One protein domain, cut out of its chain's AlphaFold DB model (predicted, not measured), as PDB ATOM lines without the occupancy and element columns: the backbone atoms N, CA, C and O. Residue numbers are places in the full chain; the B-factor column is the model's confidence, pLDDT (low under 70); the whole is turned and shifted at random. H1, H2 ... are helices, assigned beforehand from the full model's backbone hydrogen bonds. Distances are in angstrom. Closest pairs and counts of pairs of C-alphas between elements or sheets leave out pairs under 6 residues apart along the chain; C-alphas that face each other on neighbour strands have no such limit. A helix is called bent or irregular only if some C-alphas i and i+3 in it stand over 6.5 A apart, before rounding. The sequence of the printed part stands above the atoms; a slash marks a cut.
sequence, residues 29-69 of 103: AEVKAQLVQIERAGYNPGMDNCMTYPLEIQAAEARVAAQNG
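Overview. This is residues 29 to 69 of the 103 residues of an uncharacterized protein of Paraburkholderia rhynchosiae (UniProt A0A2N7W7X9). Two separate helices, H2 and H1, stand at opposite ends of a long sagging link, residues 41 to 54, with no contact between them and no shared core. The helices point in roughly crosswise directions, and the link dips away from both like a slack rope. The printed part has 41 residues, with two named helices in the order H1, H2 and no named strand; the class is all helix. It is only just extended, close to loose, with a radius of gyration of the C-alphas of 13.9 A, and its C-alphas span 36 by 27 by 17 A.

Arrangement. The longest helix is H2, residues 55 to 68, and residues 57 to 69 stand free, of which 57 to 68 belong to H2. H1, residues 29 to 40, is apart from H2: no C-alpha of the one is within 8 A of the other. The N-to-C direction of H2 has components -0.68, -0.16 and -0.71 along x, y and z; that of H1 has -0.07, 0.96 and -0.26. Residues 29 to 34 and 36 to 40 of H1 stand free too. In both H1 and H2, every O i to N i+4 pair is within hydrogen-bond range.

Along the chain. H2 runs from Leu 55, C-alpha at (-20.807, 12.587, -23.960), to Asn 68, C-alpha at (-33.192, 6.291, -38.184), 19.9 A from first to last C-alpha. H1 begins at Ala 29, C-alpha at (-4.041, -11.505, -41.010), and ends at Arg 40, 16.6 A from first to last C-alpha. Neither helix is bent.

Size, cuts and confidence. The two C-alphas farthest apart are those of Ala 29 and Gly 69, at 38.1 A. The printed part has no cut. The link from H1 to H2 is long, 14 residues. The mean pLDDT of the printed part is 71.6, and residues 43 to 54 and 67 to 69 of this model are under 70.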
ATOM      1  N   ALA A  29      -4.387 -12.018 -39.690       81.12
ATOM      2  CA  ALA A  29      -4.041 -11.505 -41.010       81.12
ATOM      3  C   ALA A  29      -5.180 -10.663 -41.607       81.12
ATOM      4  O   ALA A  29      -4.948  -9.570 -42.111       81.12
ATOM      5  N   GLU A  30      -6.414 -11.137 -41.482       77.62
ATOM      6  CA  GLU A  30      -7.603 -10.494 -42.034       77.62
ATOM      7  C   GLU A  30      -8.002  -9.230 -41.268       77.62
ATOM      8  O   GLU A  30      -8.381  -8.232 -41.875       77.62
ATOM      9  N   VAL A  31      -7.826  -9.214 -39.943       82.81
ATOM     10  CA  VAL A  31      -8.005  -7.995 -39.132       82.81
ATOM     11  C   VAL A  31      -6.992  -6.917 -39.532       82.81
ATOM     12  O   VAL A  31      -7.351  -5.753 -39.682       82.81
ATOM     13  N   LYS A  32      -5.727  -7.290 -39.767       83.81
ATOM     14  CA  LYS A  32      -4.693  -6.345 -40.223       83.81
ATOM     15  C   LYS A  32      -4.983  -5.799 -41.617       83.81
ATOM     16  O   LYS A  32      -4.809  -4.608 -41.840       83.81
ATOM     17  N   ALA A  33      -5.432  -6.649 -42.539       83.81
ATOM     18  CA  ALA A  33      -5.808  -6.218 -43.880       83.81
ATOM     19  C   ALA A  33      -6.944  -5.180 -43.846       83.81
ATOM     20  O   ALA A  33      -6.879  -4.172 -44.549       83.81
ATOM     21  N   GLN A  34      -7.939  -5.389 -42.980       79.56
ATOM     22  CA  GLN A  34      -9.043  -4.450 -42.774       79.56
ATOM     23  C   GLN A  34      -8.577  -3.136 -42.136       79.56
ATOM     24  O   GLN A  34      -8.927  -2.068 -42.630       79.56
ATOM     25  N   LEU A  35      -7.731  -3.195 -41.103       82.25
ATOM     26  CA  LEU A  35      -7.156  -1.999 -40.472       82.25
ATOM     27  C   LEU A  35      -6.371  -1.144 -41.473       82.25
ATOM     28  O   LEU A  35      -6.583   0.061 -41.532       82.25
ATOM     29  N   VAL A  36      -5.535  -1.760 -42.315       83.38
ATOM     30  CA  VAL A  36      -4.785  -1.043 -43.363       83.38
ATOM     31  C   VAL A  36      -5.726  -0.407 -44.388       83.38
ATOM     32  O   VAL A  36      -5.472   0.698 -44.857       83.38
ATOM     33  N   GLN A  37      -6.816  -1.078 -44.759       82.25
ATOM     34  CA  GLN A  37      -7.799  -0.516 -45.689       82.25
ATOM     35  C   GLN A  37      -8.512   0.707 -45.096       82.25
ATOM     36  O   GLN A  37      -8.697   1.706 -45.789       82.25
ATOM     37  N   ILE A  38      -8.864   0.633 -43.817       80.94
ATOM     38  CA  ILE A  38      -9.520   1.699 -43.061       80.94
ATOM     39  C   ILE A  38      -8.561   2.889 -42.839       80.94
ATOM     40  O   ILE A  38      -8.948   4.039 -43.038       80.94
ATOM     41  N   GLU A  39      -7.288   2.630 -42.537       79.06
ATOM     42  CA  GLU A  39      -6.241   3.658 -42.425       79.06
ATOM     43  C   GLU A  39      -5.994   4.362 -43.765       79.06
ATOM     44  O   GLU A  39      -5.931   5.588 -43.834       79.06
ATOM     45  N   ARG A  40      -5.950   3.603 -44.868       77.25
ATOM     46  CA  ARG A  40      -5.871   4.167 -46.226       77.25
ATOM     47  C   ARG A  40      -7.098   4.999 -46.602       77.25
ATOM     48  O   ARG A  40      -6.980   5.869 -47.461       77.25
ATOM     49  N   ALA A  41      -8.246   4.738 -45.982       79.25
ATOM     50  CA  ALA A  41      -9.451   5.550 -46.112       79.25
ATOM     51  C   ALA A  41      -9.439   6.798 -45.201       79.25
ATOM     52  O   ALA A  41     -10.386   7.580 -45.237       79.25
ATOM     53  N   GLY A  42      -8.370   7.009 -44.424       77.50
ATOM     54  CA  GLY A  42      -8.160   8.197 -43.595       77.50
ATOM     55  C   GLY A  42      -8.627   8.073 -42.142       77.50
ATOM     56  O   GLY A  42      -8.647   9.080 -41.440       77.50
ATOM     57  N   TYR A  43      -9.001   6.879 -41.668       67.94
ATOM     58  CA  TYR A  43      -9.400   6.665 -40.271       67.94
ATOM     59  C   TYR A  43      -8.179   6.382 -39.383       67.94
ATOM     60  O   TYR A  43      -7.407   5.461 -39.651       67.94
ATOM     61  N   ASN A  44      -8.017   7.161 -38.311       66.00
ATOM     62  CA  ASN A  44      -6.940   7.005 -37.333       66.00
ATOM     63  C   ASN A  44      -7.508   6.520 -35.981       66.00
ATOM     64  O   ASN A  44      -7.986   7.345 -35.202       66.00
ATOM     65  N   PRO A  45      -7.418   5.214 -35.659       57.28
ATOM     66  CA  PRO A  45      -7.969   4.654 -34.419       57.28
ATOM     67  C   PRO A  45      -7.247   5.129 -33.147       57.28
ATOM     68  O   PRO A  45      -7.731   4.899 -32.045       57.28
ATOM     69  N   GLY A  46      -6.073   5.761 -33.269       61.84
ATOM     70  CA  GLY A  46      -5.319   6.300 -32.133       61.84
ATOM     71  C   GLY A  46      -5.757   7.700 -31.697       61.84
ATOM     72  O   GLY A  46      -5.207   8.224 -30.732       61.84
ATOM     73  N   MET A  47      -6.700   8.315 -32.418       56.78
ATOM     74  CA  MET A  47      -7.119   9.710 -32.240       56.78
ATOM     75  C   MET A  47      -8.536   9.845 -31.660       56.78
ATOM     76  O   MET A  47      -8.993  10.958 -31.406       56.78
ATOM     77  N   ASP A  48      -9.219   8.719 -31.423       55.09
ATOM     78  CA  ASP A  48     -10.525   8.682 -30.770       55.09
ATOM     79  C   ASP A  48     -10.327   8.931 -29.268       55.09
ATOM     80  O   ASP A  48     -10.009   8.055 -28.465       55.09
ATOM     81  N   ASN A  49     -10.420  10.211 -28.921       55.00
ATOM     82  CA  ASN A  49     -10.141  10.780 -27.614       55.00
ATOM     83  C   ASN A  49     -11.009  10.132 -26.518       55.00
ATOM     84  O   ASN A  49     -12.161  10.509 -26.315       55.00
ATOM     85  N   CYS A  50     -10.418   9.236 -25.722       55.03
ATOM     86  CA  CYS A  50     -11.030   8.622 -24.532       55.03
ATOM     87  C   CYS A  50     -11.510   9.622 -23.451       55.03
ATOM     88  O   CYS A  50     -12.055   9.202 -22.433       55.03
ATOM     89  N   MET A  51     -11.275  10.929 -23.619       58.19
ATOM     90  CA  MET A  51     -11.537  11.974 -22.617       58.19
ATOM     91  C   MET A  51     -12.984  12.478 -22.597       58.19
ATOM     92  O   MET A  51     -13.386  13.132 -21.640       58.19
ATOM     93  N   THR A  52     -13.765  12.172 -23.631       62.66
ATOM     94  CA  THR A  52     -15.123  12.715 -23.802       62.66
ATOM     95  C   THR A  52     -16.185  11.613 -23.713       62.66
ATOM     96  O   THR A  52     -17.329  11.773 -24.135       62.66
ATOM     97  N   TYR A  53     -15.820  10.468 -23.130       44.53
ATOM     98  CA  TYR A  53     -16.778   9.459 -22.694       44.53
ATOM     99  C   TYR A  53     -17.448   9.941 -21.395       44.53
ATOM    100  O   TYR A  53     -16.731  10.328 -20.470       44.53
ATOM    101  N   PRO A  54     -18.789   9.919 -21.267       69.19
ATOM    102  CA  PRO A  54     -19.784   9.307 -22.161       69.19
ATOM    103  C   PRO A  54     -20.457  10.263 -23.173       69.19
ATOM    104  O   PRO A  54     -21.307   9.829 -23.947       69.19
ATOM    105  N   LEU A  55     -20.115  11.554 -23.178       76.50
ATOM    106  CA  LEU A  55     -20.807  12.587 -23.960       76.50
ATOM    107  C   LEU A  55     -20.768  12.336 -25.482       76.50
ATOM    108  O   LEU A  55     -21.779  12.511 -26.158       76.50
ATOM    109  N   GLU A  56     -19.641  11.855 -26.015       70.12
ATOM    110  CA  GLU A  56     -19.509  11.533 -27.448       70.12
ATOM    111  C   GLU A  56     -20.415  10.378 -27.879       70.12
ATOM    112  O   GLU A  56     -20.932  10.380 -28.999       70.12
ATOM    113  N   ILE A  57     -20.647   9.407 -26.989       74.06
ATOM    114  CA  ILE A  57     -21.554   8.287 -27.261       74.06
ATOM    115  C   ILE A  57     -22.984   8.793 -27.335       74.06
ATOM    116  O   ILE A  57     -23.692   8.473 -28.284       74.06
ATOM    117  N   GLN A  58     -23.387   9.660 -26.411       81.25
ATOM    118  CA  GLN A  58     -24.730  10.229 -26.419       81.25
ATOM    119  C   GLN A  58     -24.967  11.121 -27.653       81.25
ATOM    120  O   GLN A  58     -26.026  11.070 -28.278       81.25
ATOM    121  N   ALA A  59     -23.953  11.882 -28.076       79.00
ATOM    122  CA  ALA A  59     -23.998  12.647 -29.320       79.00
ATOM    123  C   ALA A  59     -24.017  11.747 -30.572       79.00
ATOM    124  O   ALA A  59     -24.615  12.098 -31.592       79.00
ATOM    125  N   ALA A  60     -23.360  10.586 -30.537       72.69
ATOM    126  CA  ALA A  60     -23.451   9.585 -31.598       72.69
ATOM    127  C   ALA A  60     -24.851   8.952 -31.660       72.69
ATOM    128  O   ALA A  60     -25.436   8.894 -32.741       72.69
ATOM    129  N   GLU A  61     -25.429   8.575 -30.520       76.88
ATOM    130  CA  GLU A  61     -26.782   8.018 -30.422       76.88
ATOM    131  C   GLU A  61     -27.844   9.000 -30.922       76.88
ATOM    132  O   GLU A  61     -28.712   8.614 -31.702       76.88
ATOM    133  N   ALA A  62     -27.741  10.287 -30.576       79.56
ATOM    134  CA  ALA A  62     -28.662  11.314 -31.065       79.56
ATOM    135  C   ALA A  62     -28.614  11.468 -32.597       79.56
ATOM    136  O   ALA A  62     -29.651  11.601 -33.251       79.56
ATOM    137  N   ARG A  63     -27.416  11.403 -33.194       80.81
ATOM    138  CA  ARG A  63     -27.248  11.435 -34.658       80.81
ATOM    139  C   ARG A  63     -27.853  10.199 -35.317       80.81
ATOM    140  O   ARG A  63     -28.533  10.327 -36.330       80.81
ATOM    141  N   VAL A  64     -27.642   9.023 -34.729       74.38
ATOM    142  CA  VAL A  64     -28.215   7.754 -35.197       74.38
ATOM    143  C   VAL A  64     -29.740   7.765 -35.067       74.38
ATOM    144  O   VAL A  64     -30.422   7.359 -35.999       74.38
ATOM    145  N   ALA A  65     -30.304   8.286 -33.979       74.88
ATOM    146  CA  ALA A  65     -31.749   8.423 -33.807       74.88
ATOM    147  C   ALA A  65     -32.365   9.386 -34.838       74.88
ATOM    148  O   ALA A  65     -33.395   9.075 -35.429       74.88
ATOM    149  N   ALA A  66     -31.706  10.512 -35.125       70.12
ATOM    150  CA  ALA A  66     -32.147  11.449 -36.161       70.12
ATOM    151  C   ALA A  66     -32.072  10.850 -37.578       70.12
ATOM    152  O   ALA A  66     -32.929  11.129 -38.414       70.12
ATOM    153  N   GLN A  67     -31.072  10.005 -37.844       66.25
ATOM    154  CA  GLN A  67     -30.930   9.292 -39.117       66.25
ATOM    155  C   GLN A  67     -31.953   8.151 -39.258       66.25
ATOM    156  O   GLN A  67     -32.574   8.021 -40.311       66.25
ATOM    157  N   ASN A  68     -32.195   7.373 -38.197       62.03
ATOM    158  CA  ASN A  68     -33.192   6.291 -38.184       62.03
ATOM    159  C   ASN A  68     -34.639   6.811 -38.141       62.03
ATOM    160  O   ASN A  68     -35.534   6.179 -38.690       62.03
ATOM    161  N   GLY A  69     -34.881   8.009 -37.599       56.69
ATOM    162  CA  GLY A  69     -36.167   8.707 -37.726       56.69
ATOM    163  C   GLY A  69     -36.545   9.052 -39.176       56.69
ATOM    164  O   GLY A  69     -37.696   9.386 -39.445       56.69
TER     165      GLY A  69